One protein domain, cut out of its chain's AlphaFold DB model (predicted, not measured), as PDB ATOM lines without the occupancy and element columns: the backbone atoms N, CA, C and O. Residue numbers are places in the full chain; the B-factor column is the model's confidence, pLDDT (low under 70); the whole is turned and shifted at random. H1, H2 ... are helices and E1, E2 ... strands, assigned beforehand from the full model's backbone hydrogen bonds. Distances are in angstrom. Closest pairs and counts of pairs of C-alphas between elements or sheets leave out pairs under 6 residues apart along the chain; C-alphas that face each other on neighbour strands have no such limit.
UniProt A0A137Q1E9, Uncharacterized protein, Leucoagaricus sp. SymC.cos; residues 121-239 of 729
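Overview. This is residues 121 to 239 of the 729 residues of an uncharacterized protein of Leucoagaricus sp. SymC.cos (UniProt A0A137Q1E9). One antiparallel sheet of seven strands curls and folds back on itself like an incompletely closed barrel, with E1, E2 and E3 facing E5, E6 and E7 across the hinge strand E4. H1 packs on the outside, over E5 and E6, and residues 179 to 184 stick out. The 119 printed residues hold seven named strands in sheet order E1 to E7, a meander, each strand the antiparallel neighbour of the one before, then one named helix. The class is mostly strand; the whole is compact, with a radius of gyration of the C-alphas of 14.2 A and spans of 46 by 30 by 29 A.

Along the chain. E1 is residues 121 to 132, 26.7 A, from C-alpha 121 at (-31.172, 25.350, 17.530). E2 is residues 135 to 149, 32.0 A; E3 156 to 162, 19.8 A; E4 167 to 177, 29.9 A; E5 186 to 194, 25.8 A; E6 200 to 208, 24.4 A; E7 213 to 221, 24.5 A. H1, residues 224 to 233, 14.2 A, ends at C-alpha 233 (-38.080, -1.084, 19.257).

Arrangement. The sheet is strongly twisted; E1 bends by 78 degrees at residue 126 and E2 by 91 degrees at residue 140. Within hydrogen-bond range are N 124 and O 143 of hairpin E1 and E2, 2.8 A, and N 173 and O 190 of hairpin E4 and E5, 2.7 A. H1 is on the sheet at a height of 9.2 A, along the strands, at 8 degrees to E6 on the local plane; the closest C-alphas of H1 and E6, Lys 224 and Thr 200, are 5.7 A apart. In H1 every O i to N i+4 pair is within hydrogen-bond range.

Size, cuts and confidence. The C-alphas farthest apart, of Gly 133 and Asp 181, are 45.9 A apart. The printed part has no cut and no long link. Mean pLDDT of the printed part is 85.2; residues 238 to 239 are under 70.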
ATOM      1  N   TYR A 121     -32.507  24.803  17.752       88.69
ATOM      2  CA  TYR A 121     -31.172  25.350  17.530       88.69
ATOM      3  C   TYR A 121     -30.657  26.135  18.736       88.69
ATOM      4  O   TYR A 121     -31.331  26.303  19.752       88.69
ATOM      5  N   GLY A 122     -29.424  26.616  18.641       84.19
ATOM      6  CA  GLY A 122     -28.869  27.602  19.557       84.19
ATOM      7  C   GLY A 122     -27.993  27.019  20.659       84.19
ATOM      8  O   GLY A 122     -27.527  25.881  20.600       84.19
ATOM      9  N   PHE A 123     -27.707  27.861  21.648       82.69
ATOM     10  CA  PHE A 123     -26.818  27.546  22.756       82.69
ATOM     11  C   PHE A 123     -27.615  27.188  24.006       82.69
ATOM     12  O   PHE A 123     -28.463  27.950  24.471       82.69
ATOM     13  N   TRP A 124     -27.291  26.028  24.555       87.69
ATOM     14  CA  TRP A 124     -27.979  25.392  25.661       87.69
ATOM     15  C   TRP A 124     -26.998  25.156  26.794       87.69
ATOM     16  O   TRP A 124     -25.893  24.655  26.583       87.69
ATOM     17  N   THR A 125     -27.387  25.501  28.011       83.06
ATOM     18  CA  THR A 125     -26.606  25.195  29.210       83.06
ATOM     19  C   THR A 125     -27.329  24.177  30.039       83.06
ATOM     20  O   THR A 125     -28.509  24.354  30.331       83.06
ATOM     21  N   GLY A 126     -26.603  23.158  30.454       80.44
ATOM     22  CA  GLY A 126     -27.121  22.101  31.300       80.44
ATOM     23  C   GLY A 126     -26.006  21.142  31.674       80.44
ATOM     24  O   GLY A 126     -24.858  21.286  31.236       80.44
ATOM     25  N   ALA A 127     -26.346  20.192  32.533       76.69
ATOM     26  CA  ALA A 127     -25.490  19.049  32.780       76.69
ATOM     27  C   ALA A 127     -25.557  18.131  31.556       76.69
ATOM     28  O   ALA A 127     -26.633  17.671  31.170       76.69
ATOM     29  N   PHE A 128     -24.413  17.897  30.924       76.69
ATOM     30  CA  PHE A 128     -24.285  16.891  29.882       76.69
ATOM     31  C   PHE A 128     -23.280  15.832  30.303       76.69
ATOM     32  O   PHE A 128     -22.363  16.092  31.083       76.69
ATOM     33  N   LEU A 129     -23.442  14.633  29.764       78.25
ATOM     34  CA  LEU A 129     -22.544  13.532  30.054       78.25
ATOM     35  C   LEU A 129     -21.252  13.693  29.245       78.25
ATOM     36  O   LEU A 129     -21.270  13.786  28.019       78.25
ATOM     37  N   SER A 130     -20.122  13.757  29.942       77.81
ATOM     38  CA  SER A 130     -18.795  13.618  29.354       77.81
ATOM     39  C   SER A 130     -18.283  12.225  29.674       77.81
ATOM     40  O   SER A 130     -18.317  11.787  30.820       77.81
ATOM     41  N   ILE A 131     -17.754  11.550  28.668       75.62
ATOM     42  CA  ILE A 131     -17.200  10.211  28.823       75.62
ATOM     43  C   ILE A 131     -15.690  10.347  28.978       75.62
ATOM     44  O   ILE A 131     -15.041  11.123  28.271       75.62
ATOM     45  N   LYS A 132     -15.133   9.675  29.983       75.25
ATOM     46  CA  LYS A 132     -13.696   9.667  30.251       75.25
ATOM     47  C   LYS A 132     -13.249   8.245  30.545       75.25
ATOM     48  O   LYS A 132     -13.346   7.765  31.674       75.25
ATOM     49  N   GLY A 133     -12.740   7.577  29.514       81.38
ATOM     50  CA  GLY A 133     -12.494   6.139  29.574       81.38
ATOM     51  C   GLY A 133     -13.823   5.398  29.723       81.38
ATOM     52  O   GLY A 133     -14.745   5.654  28.963       81.38
ATOM     53  N   LYS A 134     -13.935   4.529  30.732       76.44
ATOM     54  CA  LYS A 134     -15.175   3.786  31.027       76.44
ATOM     55  C   LYS A 134     -16.148   4.524  31.950       76.44
ATOM     56  O   LYS A 134     -17.203   3.993  32.271       76.44
ATOM     57  N   SER A 135     -15.782   5.709  32.433       77.12
ATOM     58  CA  SER A 135     -16.605   6.463  33.377       77.12
ATOM     59  C   SER A 135     -17.386   7.550  32.656       77.12
ATOM     60  O   SER A 135     -16.817   8.352  31.912       77.12
ATOM     61  N   VAL A 136     -18.684   7.605  32.936       76.00
ATOM     62  CA  VAL A 136     -19.558   8.698  32.522       76.00
ATOM     63  C   VAL A 136     -19.597   9.711  33.662       76.00
ATOM     64  O   VAL A 136     -19.918   9.362  34.795       76.00
ATOM     65  N   ILE A 137     -19.216  10.957  33.384       81.81
ATOM     66  CA  ILE A 137     -19.246  12.054  34.353       81.81
ATOM     67  C   ILE A 137     -20.213  13.139  33.888       81.81
ATOM     68  O   ILE A 137     -20.175  13.582  32.741       81.81
ATOM     69  N   SER A 138     -21.066  13.598  34.797       79.75
ATOM     70  CA  SER A 138     -21.952  14.734  34.565       79.75
ATOM     71  C   SER A 138     -21.135  16.029  34.600       79.75
ATOM     72  O   SER A 138     -20.479  16.343  35.596       79.75
ATOM     73  N   VAL A 139     -21.108  16.772  33.494       77.50
ATOM     74  CA  VAL A 139     -20.380  18.039  33.375       77.50
ATOM     75  C   VAL A 139     -21.355  19.153  33.035       77.50
ATOM     76  O   VAL A 139     -21.996  19.153  31.987       77.50
ATOM     77  N   LEU A 140     -21.427  20.156  33.910       78.31
ATOM     78  CA  LEU A 140     -22.134  21.393  33.605       78.31
ATOM     79  C   LEU A 140     -21.363  22.161  32.530       78.31
ATOM     80  O   LEU A 140     -20.224  22.596  32.745       78.31
ATOM     81  N   GLY A 141     -21.988  22.355  31.377       78.62
ATOM     82  CA  GLY A 141     -21.331  22.984  30.248       78.62
ATOM     83  C   GLY A 141     -22.298  23.679  29.303       78.62
ATOM     84  O   GLY A 141     -23.515  23.646  29.473       78.62
ATOM     85  N   LEU A 142     -21.710  24.359  28.322       80.88
ATOM     86  CA  LEU A 142     -22.433  24.966  27.220       80.88
ATOM     87  C   LEU A 142     -22.353  24.028  26.018       80.88
ATOM     88  O   LEU A 142     -21.258  23.637  25.604       80.88
ATOM     89  N   THR A 143     -23.511  23.721  25.462       84.75
ATOM     90  CA  THR A 143     -23.694  22.852  24.307       84.75
ATOM     91  C   THR A 143     -24.451  23.628  23.245       84.75
ATOM     92  O   THR A 143     -25.509  24.188  23.509       84.75
ATOM     93  N   GLN A 144     -23.928  23.681  22.029       86.81
ATOM     94  CA  GLN A 144     -24.690  24.165  20.888       86.81
ATOM     95  C   GLN A 144     -25.489  22.995  20.321       86.81
ATOM     96  O   GLN A 144     -24.883  22.015  19.893       86.81
ATOM     97  N   LEU A 145     -26.818  23.078  20.332       90.75
ATOM     98  CA  LEU A 145     -27.689  22.071  19.727       90.75
ATOM     99  C   LEU A 145     -28.163  22.565  18.365       90.75
ATOM    100  O   LEU A 145     -28.412  23.754  18.170       90.75
ATOM    101  N   CYS A 146     -28.254  21.639  17.423       92.00
ATOM    102  CA  CYS A 146     -28.792  21.855  16.095       92.00
ATOM    103  C   CYS A 146     -29.587  20.605  15.738       92.00
ATOM    104  O   CYS A 146     -29.002  19.639  15.260       92.00
ATOM    105  N   LEU A 147     -30.882  20.592  16.046       93.50
ATOM    106  CA  LEU A 147     -31.804  19.506  15.723       93.50
ATOM    107  C   LEU A 147     -32.861  20.030  14.757       93.50
ATOM    108  O   LEU A 147     -33.591  20.966  15.079       93.50
ATOM    109  N   GLU A 148     -32.940  19.410  13.591       94.12
ATOM    110  CA  GLU A 148     -33.890  19.740  12.535       94.12
ATOM    111  C   GLU A 148     -34.920  18.622  12.429       94.12
ATOM    112  O   GLU A 148     -34.577  17.443  12.568       94.12
ATOM    113  N   LEU A 149     -36.177  18.984  12.188       92.56
ATOM    114  CA  LEU A 149     -37.196  18.016  11.810       92.56
ATOM    115  C   LEU A 149     -36.913  17.487  10.403       92.56
ATOM    116  O   LEU A 149     -36.565  18.244   9.494       92.56
ATOM    117  N   ASP A 150     -37.058  16.177  10.229       92.50
ATOM    118  CA  ASP A 150     -36.960  15.555   8.917       92.50
ATOM    119  C   ASP A 150     -38.146  16.019   8.046       92.50
ATOM    120  O   ASP A 150     -39.294  15.946   8.493       92.50
ATOM    121  N   PRO A 151     -37.906  16.512   6.816       91.75
ATOM    122  CA  PRO A 151     -38.975  17.029   5.962       91.75
ATOM    123  C   PRO A 151     -39.987  15.954   5.543       91.75
ATOM    124  O   PRO A 151     -41.124  16.296   5.215       91.75
ATOM    125  N   ASP A 152     -39.585  14.680   5.543       94.88
ATOM    126  CA  ASP A 152     -40.447  13.555   5.178       94.88
ATOM    127  C   ASP A 152     -41.171  12.963   6.404       94.88
ATOM    128  O   ASP A 152     -42.227  12.341   6.263       94.88
ATOM    129  N   ASP A 153     -40.637  13.176   7.612       93.00
ATOM    130  CA  ASP A 153     -41.194  12.692   8.876       93.00
ATOM    131  C   ASP A 153     -41.051  13.745   9.986       93.00
ATOM    132  O   ASP A 153     -40.050  13.804  10.698       93.00
ATOM    133  N   ASN A 154     -42.118  14.521  10.206       89.00
ATOM    134  CA  ASN A 154     -42.199  15.552  11.253       89.00
ATOM    135  C   ASN A 154     -42.058  15.014  12.693       89.00
ATOM    136  O   ASN A 154     -42.114  15.795  13.647       89.00
ATOM    137  N   SER A 155     -41.951  13.698  12.885       91.44
ATOM    138  CA  SER A 155     -41.621  13.105  14.179       91.44
ATOM    139  C   SER A 155     -40.134  12.811  14.332       91.44
ATOM    140  O   SER A 155     -39.693  12.603  15.456       91.44
ATOM    141  N   LEU A 156     -39.350  12.793  13.257       93.69
ATOM    142  CA  LEU A 156     -37.933  12.463  13.282       93.69
ATOM    143  C   LEU A 156     -37.098  13.740  13.410       93.69
ATOM    144  O   LEU A 156     -37.274  14.695  12.663       93.69
ATOM    145  N   LEU A 157     -36.166  13.742  14.358       94.75
ATOM    146  CA  LEU A 157     -35.178  14.798  14.553       94.75
ATOM    147  C   LEU A 157     -33.816  14.301  14.072       94.75
ATOM    148  O   LEU A 157     -33.394  13.198  14.420       94.75
ATOM    149  N   LYS A 158     -33.087  15.125  13.327       94.94
ATOM    150  CA  LYS A 158     -31.699  14.858  12.934       94.94
ATOM    151  C   LYS A 158     -30.851  16.093  13.147       94.94
ATOM    152  O   LYS A 158     -31.302  17.213  12.943       94.94
ATOM    153  N   GLY A 159     -29.596  15.892  13.516       94.31
ATOM    154  CA  GLY A 159     -28.638  16.981  13.525       94.31
ATOM    155  C   GLY A 159     -27.406  16.676  14.352       94.31
ATOM    156  O   GLY A 159     -26.842  15.587  14.259       94.31
ATOM    157  N   PHE A 160     -26.929  17.653  15.115       92.25
ATOM    158  CA  PHE A 160     -25.698  17.515  15.883       92.25
ATOM    159  C   PHE A 160     -25.687  18.410  17.129       92.25
ATOM    160  O   PHE A 160     -26.346  19.450  17.184       92.25
ATOM    161  N   ALA A 161     -24.879  18.027  18.113       90.19
ATOM    162  CA  ALA A 161     -24.457  18.885  19.211       90.19
ATOM    163  C   ALA A 161     -22.986  19.270  19.035       90.19
ATOM    164  O   ALA A 161     -22.187  18.502  18.498       90.19
ATOM    165  N   VAL A 162     -22.599  20.443  19.524       84.44
ATOM    166  CA  VAL A 162     -21.193  20.808  19.723       84.44
ATOM    167  C   VAL A 162     -20.991  21.223  21.168       84.44
ATOM    168  O   VAL A 162     -21.594  22.180  21.647       84.44
ATOM    169  N   THR A 163     -20.117  20.505  21.854       83.94
ATOM    170  CA  THR A 163     -19.704  20.775  23.231       83.94
ATOM    171  C   THR A 163     -18.254  21.272  23.241       83.94
ATOM    172  O   THR A 163     -17.629  21.464  22.196       83.94
ATOM    173  N   PHE A 164     -17.675  21.464  24.430       72.75
ATOM    174  CA  PHE A 164     -16.229  21.676  24.547       72.75
ATOM    175  C   PHE A 164     -15.408  20.404  24.261       72.75
ATOM    176  O   PHE A 164     -14.205  20.520  24.022       72.75
ATOM    177  N   SER A 165     -16.015  19.211  24.347       76.44
ATOM    178  CA  SER A 165     -15.334  17.927  24.131       76.44
ATOM    179  C   SER A 165     -15.311  17.515  22.663       76.44
ATOM    180  O   SER A 165     -14.392  16.814  22.257       76.44
ATOM    181  N   GLY A 166     -16.266  17.979  21.856       80.06
ATOM    182  CA  GLY A 166     -16.300  17.661  20.434       80.06
ATOM    183  C   GLY A 166     -17.654  17.921  19.788       80.06
ATOM    184  O   GLY A 166     -18.506  18.631  20.328       80.06
ATOM    185  N   ARG A 167     -17.832  17.353  18.595       84.88
ATOM    186  CA  ARG A 167     -19.114  17.307  17.889       84.88
ATOM    187  C   ARG A 167     -19.745  15.940  18.127       84.88
ATOM    188  O   ARG A 167     -19.047  14.944  18.038       84.88
ATOM    189  N   LEU A 168     -21.046  15.916  18.377       89.31
ATOM    190  CA  LEU A 168     -21.833  14.699  18.542       89.31
ATOM    191  C   LEU A 168     -22.900  14.671  17.458       89.31
ATOM    192  O   LEU A 168     -23.556  15.688  17.220       89.31
ATOM    193  N   GLU A 169     -23.079  13.536  16.798       91.69
ATOM    194  CA  GLU A 169     -24.223  13.341  15.910       91.69
ATOM    195  C   GLU A 169     -25.463  13.036  16.749       91.69
ATOM    196  O   GLU A 169     -25.386  12.288  17.727       91.69
ATOM    197  N   LEU A 170     -26.593  13.636  16.377       93.81
ATOM    198  CA  LEU A 170     -27.863  13.474  17.069       93.81
ATOM    199  C   LEU A 170     -28.916  12.920  16.113       93.81
ATOM    200  O   LEU A 170     -29.086  13.417  14.996       93.81
ATOM    201  N   CYS A 171     -29.674  11.942  16.581       94.06
ATOM    202  CA  CYS A 171     -30.916  11.515  15.950       94.06
ATOM    203  C   CYS A 171     -31.943  11.319  17.044       94.06
ATOM    204  O   CYS A 171     -31.641  10.729  18.075       94.06
ATOM    205  N   GLY A 172     -33.150  11.805  16.835       93.38
ATOM    206  CA  GLY A 172     -34.184  11.738  17.839       93.38
ATOM    207  C   GLY A 172     -35.560  11.589  17.241       93.38
ATOM    208  O   GLY A 172     -35.735  11.544  16.025       93.38
ATOM    209  N   ARG A 173     -36.547  11.500  18.115       94.12
ATOM    210  CA  ARG A 173     -37.946  11.624  17.773       94.12
ATOM    211  C   ARG A 173     -38.593  12.661  18.670       94.12
ATOM    212  O   ARG A 173     -38.234  12.830  19.836       94.12
ATOM    213  N   ARG A 174     -39.573  13.341  18.102       93.75
ATOM    214  CA  ARG A 174     -40.422  14.328  18.746       93.75
ATOM    215  C   ARG A 174     -41.854  13.835  18.666       93.75
ATOM    216  O   ARG A 174     -42.306  13.401  17.608       93.75
ATOM    217  N   ARG A 175     -42.590  13.914  19.768       93.19
ATOM    218  CA  ARG A 175     -44.044  13.728  19.751       93.19
ATOM    219  C   ARG A 175     -44.724  14.760  20.624       93.19
ATOM    220  O   ARG A 175     -44.237  15.080  21.704       93.19
ATOM    221  N   THR A 176     -45.876  15.238  20.183       91.75
ATOM    222  CA  THR A 176     -46.754  16.038  21.032       91.75
ATOM    223  C   THR A 176     -47.520  15.093  21.946       91.75
ATOM    224  O   THR A 176     -48.168  14.159  21.476       91.75
ATOM    225  N   VAL A 177     -47.405  15.304  23.252       90.69
ATOM    226  CA  VAL A 177     -48.230  14.634  24.251       90.69
ATOM    227  C   VAL A 177     -49.415  15.549  24.513       90.69
ATOM    228  O   VAL A 177     -49.241  16.678  24.979       90.69
ATOM    229  N   ASP A 178     -50.606  15.075  24.155       90.31
ATOM    230  CA  ASP A 178     -51.842  15.821  24.359       90.31
ATOM    231  C   ASP A 178     -52.060  16.122  25.843       90.31
ATOM    232  O   ASP A 178     -51.657  15.361  26.726       90.31
ATOM    233  N   ALA A 179     -52.716  17.252  26.106       86.69
ATOM    234  CA  ALA A 179     -53.075  17.631  27.460       86.69
ATOM    235  C   ALA A 179     -53.973  16.555  28.087       86.69
ATOM    236  O   ALA A 179     -54.969  16.139  27.491       86.69
ATOM    237  N   THR A 180     -53.640  16.135  29.301       90.00
ATOM    238  CA  THR A 180     -54.556  15.378  30.159       90.00
ATOM    239  C   THR A 180     -55.303  16.355  31.066       90.00
ATOM    240  O   THR A 180     -54.916  17.519  31.179       90.00
ATOM    241  N   ASP A 181     -56.349  15.896  31.759       86.94
ATOM    242  CA  ASP A 181     -57.092  16.733  32.720       86.94
ATOM    243  C   ASP A 181     -56.185  17.359  33.807       86.94
ATOM    244  O   ASP A 181     -56.555  18.352  34.433       86.94
ATOM    245  N   GLU A 182     -54.981  16.812  34.007       85.69
ATOM    246  CA  GLU A 182     -54.017  17.223  35.033       85.69
ATOM    247  C   GLU A 182     -52.742  17.880  34.474       85.69
ATOM    248  O   GLU A 182     -51.912  18.358  35.248       85.69
ATOM    249  N   SER A 183     -52.521  17.906  33.155       84.44
ATOM    250  CA  SER A 183     -51.260  18.398  32.578       84.44
ATOM    251  C   SER A 183     -51.458  19.068  31.226       84.44
ATOM    252  O   SER A 183     -52.124  18.537  30.343       84.44
ATOM    253  N   ALA A 184     -50.838  20.239  31.049       87.06
ATOM    254  CA  ALA A 184     -50.818  20.932  29.766       87.06
ATOM    255  C   ALA A 184     -50.092  20.097  28.702       87.06
ATOM    256  O   ALA A 184     -49.158  19.359  29.019       87.06
ATOM    257  N   ALA A 185     -50.505  20.252  27.441       86.25
ATOM    258  CA  ALA A 185     -49.832  19.616  26.318       86.25
ATOM    259  C   ALA A 185     -48.352  20.023  26.290       86.25
ATOM    260  O   ALA A 185     -48.015  21.187  26.525       86.25
ATOM    261  N   PHE A 186     -47.475  19.068  26.004       88.50
ATOM    262  CA  PHE A 186     -46.041  19.312  25.900       88.50
ATOM    263  C   PHE A 186     -45.419  18.479  24.789       88.50
ATOM    264  O   PHE A 186     -45.984  17.481  24.348       88.50
ATOM    265  N   GLU A 187     -44.233  18.876  24.339       91.81
ATOM    266  CA  GLU A 187     -43.483  18.091  23.368       91.81
ATOM    267  C   GLU A 187     -42.545  17.145  24.107       91.81
ATOM    268  O   GLU A 187     -41.694  17.573  24.881       91.81
ATOM    269  N   GLN A 188     -42.713  15.843  23.908       93.62
ATOM    270  CA  GLN A 188     -41.758  14.853  24.377       93.62
ATOM    271  C   GLN A 188     -40.683  14.652  23.313       93.62
ATOM    272  O   GLN A 188     -40.983  14.482  22.127       93.62
ATOM    273  N   ILE A 189     -39.435  14.646  23.759       93.69
ATOM    274  CA  ILE A 189     -38.248  14.485  22.932       93.69
ATOM    275  C   ILE A 189     -37.476  13.267  23.406       93.69
ATOM    276  O   ILE A 189     -37.274  13.072  24.602       93.69
ATOM    277  N   ASP A 190     -37.039  12.457  22.454       94.00
ATOM    278  CA  ASP A 190     -36.202  11.289  22.679       94.00
ATOM    279  C   ASP A 190     -35.034  11.347  21.697       94.00
ATOM    280  O   ASP A 190     -35.246  11.189  20.503       94.00
ATOM    281  N   VAL A 191     -33.825  11.668  22.155       93.12
ATOM    282  CA  VAL A 191     -32.652  11.921  21.303       93.12
ATOM    283  C   VAL A 191     -31.527  10.968  21.671       93.12
ATOM    284  O   VAL A 191     -31.050  10.961  22.802       93.12
ATOM    285  N   LEU A 192     -31.051  10.211  20.691       91.44
ATOM    286  CA  LEU A 192     -29.788   9.491  20.734       91.44
ATOM    287  C   LEU A 192     -28.631  10.403  20.332       91.44
ATOM    288  O   LEU A 192     -28.714  11.156  19.360       91.44
ATOM    289  N   MET A 193     -27.535  10.277  21.069       91.00
ATOM    290  CA  MET A 193     -26.280  10.980  20.854       91.00
ATOM    291  C   MET A 193     -25.160   9.961  20.698       91.00
ATOM    292  O   MET A 193     -24.997   9.092  21.558       91.00
ATOM    293  N   TRP A 194     -24.380  10.086  19.628       87.88
ATOM    294  CA  TRP A 194     -23.223   9.223  19.381       87.88
ATOM    295  C   TRP A 194     -21.919   9.977  19.609       87.88
ATOM    296  O   TRP A 194     -21.735  11.082  19.089       87.88
ATOM    297  N   PHE A 195     -21.021   9.354  20.365       83.88
ATOM    298  CA  PHE A 195     -19.668   9.834  20.611       83.88
ATOM    299  C   PHE A 195     -18.669   9.093  19.709       83.88
ATOM    300  O   PHE A 195     -18.885   7.941  19.326       83.88
ATOM    301  N   ASP A 196     -17.562   9.759  19.372       79.81
ATOM    302  CA  ASP A 196     -16.506   9.199  18.513       79.81
ATOM    303  C   ASP A 196     -15.811   7.973  19.143       79.81
ATOM    304  O   ASP A 196     -15.213   7.164  18.436       79.81
ATOM    305  N   ASP A 197     -15.909   7.810  20.465       79.69
ATOM    306  CA  ASP A 197     -15.377   6.679  21.232       79.69
ATOM    307  C   ASP A 197     -16.310   5.448  21.248       79.69
ATOM    308  O   ASP A 197     -15.998   4.445  21.888       79.69
ATOM    309  N   GLY A 198     -17.429   5.497  20.512       82.25
ATOM    310  CA  GLY A 198     -18.366   4.384  20.329       82.25
ATOM    311  C   GLY A 198     -19.523   4.349  21.328       82.25
ATOM    312  O   GLY A 198     -20.491   3.615  21.105       82.25
ATOM    313  N   TYR A 199     -19.481   5.170  22.378       83.38
ATOM    314  CA  TYR A 199     -20.562   5.244  23.350       83.38
ATOM    315  C   TYR A 199     -21.801   5.924  22.772       83.38
ATOM    316  O   TYR A 199     -21.728   6.866  21.973       83.38
ATOM    317  N   THR A 200     -22.966   5.450  23.213       85.38
ATOM    318  CA  THR A 200     -24.251   6.051  22.852       85.38
ATOM    319  C   THR A 200     -25.001   6.465  24.104       85.38
ATOM    320  O   THR A 200     -25.119   5.711  25.069       85.38
ATOM    321  N   VAL A 201     -25.525   7.682  24.080       88.44
ATOM    322  CA  VAL A 201     -26.310   8.247  25.173       88.44
ATOM    323  C   VAL A 201     -27.694   8.588  24.645       88.44
ATOM    324  O   VAL A 201     -27.822   9.203  23.591       88.44
ATOM    325  N   ARG A 202     -28.737   8.208  25.376       90.94
ATOM    326  CA  ARG A 202     -30.124   8.560  25.073       90.94
ATOM    327  C   ARG A 202     -30.620   9.587  26.075       90.94
ATOM    328  O   ARG A 202     -30.553   9.366  27.282       90.94
ATOM    329  N   PHE A 203     -31.156  10.678  25.561       91.19
ATOM    330  CA  PHE A 203     -31.976  11.626  26.291       91.19
ATOM    331  C   PHE A 203     -33.443  11.302  26.054       91.19
ATOM    332  O   PHE A 203     -33.859  11.274  24.903       91.19
ATOM    333  N   CYS A 204     -34.236  11.147  27.108       92.56
ATOM    334  CA  CYS A 204     -35.691  11.137  26.992       92.56
ATOM    335  C   CYS A 204     -36.278  12.177  27.944       92.56
ATOM    336  O   CYS A 204     -36.042  12.126  29.149       92.56
ATOM    337  N   GLY A 205     -37.032  13.134  27.413       93.31
ATOM    338  CA  GLY A 205     -37.490  14.277  28.185       93.31
ATOM    339  C   GLY A 205     -38.628  15.060  27.554       93.31
ATOM    340  O   GLY A 205     -39.237  14.660  26.565       93.31
ATOM    341  N   LYS A 206     -38.921  16.200  28.163       93.69
ATOM    342  CA  LYS A 206     -39.878  17.207  27.730       93.69
ATOM    343  C   LYS A 206     -39.124  18.417  27.183       93.69
ATOM    344  O   LYS A 206     -38.186  18.902  27.812       93.69
ATOM    345  N   PHE A 207     -39.582  18.917  26.045       92.38
ATOM    346  CA  PHE A 207     -39.263  20.235  25.525       92.38
ATOM    347  C   PHE A 207     -40.422  21.184  25.800       92.38
ATOM    348  O   PHE A 207     -41.564  20.946  25.395       92.38
ATOM    349  N   ASP A 208     -40.127  22.250  26.530       89.00
ATOM    350  CA  ASP A 208     -41.072  23.315  26.802       89.00
ATOM    351  C   ASP A 208     -40.772  24.501  25.882       89.00
ATOM    352  O   ASP A 208     -39.813  25.242  26.088       89.00
ATOM    353  N   ILE A 209     -41.601  24.685  24.850       84.81
ATOM    354  CA  ILE A 209     -41.485  25.817  23.912       84.81
ATOM    355  C   ILE A 209     -41.671  27.158  24.641       84.81
ATOM    356  O   ILE A 209     -41.203  28.193  24.165       84.81
ATOM    357  N   GLY A 210     -42.388  27.177  25.770       82.44
ATOM    358  CA  GLY A 210     -42.624  28.380  26.562       82.44
ATOM    359  C   GLY A 210     -41.356  28.871  27.255       82.44
ATOM    360  O   GLY A 210     -41.012  30.046  27.117       82.44
ATOM    361  N   ASP A 211     -40.685  27.957  27.957       80.94
ATOM    362  CA  ASP A 211     -39.447  28.183  28.732       80.94
ATOM    363  C   ASP A 211     -38.170  28.031  27.878       80.94
ATOM    364  O   ASP A 211     -37.074  28.356  28.316       80.94
ATOM    365  N   GLU A 212     -38.291  27.540  26.639       85.62
ATOM    366  CA  GLU A 212     -37.146  27.133  25.812       85.62
ATOM    367  C   GLU A 212     -36.194  26.221  26.607       85.62
ATOM    368  O   GLU A 212     -34.970  26.403  26.628       85.62
ATOM    369  N   SER A 213     -36.781  25.245  27.307       89.31
ATOM    370  CA  SER A 213     -36.070  24.311  28.175       89.31
ATOM    371  C   SER A 213     -36.297  22.863  27.757       89.31
ATOM    372  O   SER A 213     -37.366  22.474  27.291       89.31
ATOM    373  N   LEU A 214     -35.247  22.057  27.900       90.75
ATOM    374  CA  LEU A 214     -35.254  20.615  27.682       90.75
ATOM    375  C   LEU A 214     -34.977  19.956  29.028       90.75
ATOM    376  O   LEU A 214     -33.879  20.093  29.557       90.75
ATOM    377  N   SER A 215     -35.944  19.244  29.588       92.31
ATOM    378  CA  SER A 215     -35.787  18.542  30.866       92.31
ATOM    379  C   SER A 215     -36.057  17.059  30.699       92.31
ATOM    380  O   SER A 215     -37.050  16.709  30.070       92.31
ATOM    381  N   GLY A 216     -35.255  16.182  31.280       90.69
ATOM    382  CA  GLY A 216     -35.506  14.745  31.201       90.69
ATOM    383  C   GLY A 216     -34.365  13.931  31.765       90.69
ATOM    384  O   GLY A 216     -33.572  14.451  32.541       90.69
ATOM    385  N   ASP A 217     -34.294  12.673  31.360       89.12
ATOM    386  CA  ASP A 217     -33.372  11.702  31.923       89.12
ATOM    387  C   ASP A 217     -32.363  11.222  30.881       89.12
ATOM    388  O   ASP A 217     -32.691  11.023  29.702       89.12
ATOM    389  N   TRP A 218     -31.121  11.035  31.325       86.75
ATOM    390  CA  TRP A 218     -30.089  10.385  30.526       86.75
ATOM    391  C   TRP A 218     -30.099   8.878  30.770       86.75
ATOM    392  O   TRP A 218     -30.300   8.412  31.889       86.75
ATOM    393  N   SER A 219     -29.815   8.112  29.724       86.69
ATOM    394  CA  SER A 219     -29.452   6.698  29.825       86.69
ATOM    395  C   SER A 219     -28.252   6.410  28.930       86.69
ATOM    396  O   SER A 219     -28.137   6.945  27.825       86.69
ATOM    397  N   THR A 220     -27.322   5.602  29.429       83.19
ATOM    398  CA  THR A 220     -26.052   5.280  28.767       83.19
ATOM    399  C   THR A 220     -26.074   3.850  28.253       83.19
ATOM    400  O   THR A 220     -26.548   2.957  28.951       83.19
ATOM    401  N   PHE A 221     -25.518   3.633  27.065       81.19
ATOM    402  CA  PHE A 221     -25.398   2.320  26.439       81.19
ATOM    403  C   PHE A 221     -23.936   2.069  26.064       81.19
ATOM    404  O   PHE A 221     -23.271   2.957  25.521       81.19
ATOM    405  N   ASN A 222     -23.448   0.862  26.354       75.81
ATOM    406  CA  ASN A 222     -22.066   0.468  26.072       75.81
ATOM    407  C   ASN A 222     -21.826   0.209  24.577       75.81
ATOM    408  O   ASN A 222     -20.722   0.450  24.096       75.81
ATOM    409  N   GLU A 223     -22.849  -0.233  23.838       76.88
ATOM    410  CA  GLU A 223     -22.736  -0.551  22.414       76.88
ATOM    411  C   GLU A 223     -23.737   0.235  21.557       76.88
ATOM    412  O   GLU A 223     -24.900   0.451  21.913       76.88
ATOM    413  N   LYS A 224     -23.270   0.665  20.379       75.00
ATOM    414  CA  LYS A 224     -24.067   1.444  19.422       75.00
ATOM    415  C   LYS A 224     -25.241   0.650  18.843       75.00
ATOM    416  O   LYS A 224     -26.298   1.228  18.588       75.00
ATOM    417  N   GLU A 225     -25.050  -0.647  18.604       78.88
ATOM    418  CA  GLU A 225     -26.086  -1.524  18.042       78.88
ATOM    419  C   GLU A 225     -27.216  -1.758  19.046       78.88
ATOM    420  O   GLU A 225     -28.386  -1.646  18.672       78.88
ATOM    421  N   ASP A 226     -26.879  -1.942  20.323       77.81
ATOM    422  CA  ASP A 226     -27.851  -2.047  21.411       77.81
ATOM    423  C   ASP A 226     -28.684  -0.774  21.529       77.81
ATOM    424  O   ASP A 226     -29.914  -0.824  21.534       77.81
ATOM    425  N   ALA A 227     -28.028   0.390  21.543       75.19
ATOM    426  CA  ALA A 227     -28.718   1.667  21.659       75.19
ATOM    427  C   ALA A 227     -29.686   1.911  20.493       75.19
ATOM    428  O   ALA A 227     -30.814   2.357  20.704       75.19
ATOM    429  N   LYS A 228     -29.263   1.595  19.261       80.31
ATOM    430  CA  LYS A 228     -30.112   1.743  18.076       80.31
ATOM    431  C   LYS A 228     -31.284   0.761  18.097       80.31
ATOM    432  O   LYS A 228     -32.408   1.173  17.833       80.31
ATOM    433  N   THR A 229     -31.042  -0.498  18.450       81.00
ATOM    434  CA  THR A 229     -32.085  -1.533  18.512       81.00
ATOM    435  C   THR A 229     -33.127  -1.195  19.576       81.00
ATOM    436  O   THR A 229     -34.318  -1.153  19.280       81.00
ATOM    437  N   VAL A 230     -32.690  -0.837  20.789       77.38
ATOM    438  CA  VAL A 230     -33.578  -0.414  21.886       77.38
ATOM    439  C   VAL A 230     -34.408   0.809  21.494       77.38
ATOM    440  O   VAL A 230     -35.591   0.904  21.836       77.38
ATOM    441  N   TYR A 231     -33.800   1.751  20.777       79.12
ATOM    442  CA  TYR A 231     -34.467   2.957  20.308       79.12
ATOM    443  C   TYR A 231     -35.489   2.692  19.197       79.12
ATOM    444  O   TYR A 231     -36.587   3.249  19.236       79.12
ATOM    445  N   ASP A 232     -35.162   1.825  18.236       83.06
ATOM    446  CA  ASP A 232     -36.064   1.452  17.145       83.06
ATOM    447  C   ASP A 232     -37.252   0.614  17.655       83.06
ATOM    448  O   ASP A 232     -38.379   0.802  17.189       83.06
ATOM    449  N   GLU A 233     -37.031  -0.257  18.648       84.06
ATOM    450  CA  GLU A 233     -38.080  -1.084  19.257       84.06
ATOM    451  C   GLU A 233     -39.003  -0.300  20.201       84.06
ATOM    452  O   GLU A 233     -40.207  -0.558  20.238       84.06
ATOM    453  N   ASN A 234     -38.462   0.636  20.990       79.88
ATOM    454  CA  ASN A 234     -39.197   1.318  22.060       79.88
ATOM    455  C   ASN A 234     -38.888   2.827  22.135       79.88
ATOM    456  O   ASN A 234     -38.340   3.305  23.145       79.88
ATOM    457  N   PRO A 235     -39.275   3.615  21.116       75.25
ATOM    458  CA  PRO A 235     -39.170   5.066  21.183       75.25
ATOM    459  C   PRO A 235     -40.057   5.605  22.323       75.25
ATOM    460  O   PRO A 235     -41.175   5.133  22.537       75.25
ATOM    461  N   PHE A 236     -39.562   6.597  23.064       76.50
ATOM    462  CA  PHE A 236     -40.224   7.285  24.186       76.50
ATOM    463  C   PHE A 236     -40.465   6.491  25.481       76.50
ATOM    464  O   PHE A 236     -41.178   6.977  26.368       76.50
ATOM    465  N   ARG A 237     -39.900   5.288  25.636       74.38
ATOM    466  CA  ARG A 237     -40.012   4.536  26.894       74.38
ATOM    467  C   ARG A 237     -39.090   5.151  27.952       74.38
ATOM    468  O   ARG A 237     -37.886   4.927  27.926       74.38
ATOM    469  N   VAL A 238     -39.666   5.918  28.874       56.22
ATOM    470  CA  VAL A 238     -38.980   6.361  30.099       56.22
ATOM    471  C   VAL A 238     -38.820   5.141  31.005       56.22
ATOM    472  O   VAL A 238     -39.777   4.376  31.183       56.22
ATOM    473  N   SER A 239     -37.623   4.916  31.547       51.06
ATOM    474  CA  SER A 239     -37.420   3.886  32.569       51.06
ATOM    475  C   SER A 239     -38.367   4.166  33.740       51.06
ATOM    476  O   SER A 239     -38.438   5.311  34.188       51.06
TER     477      SER A 239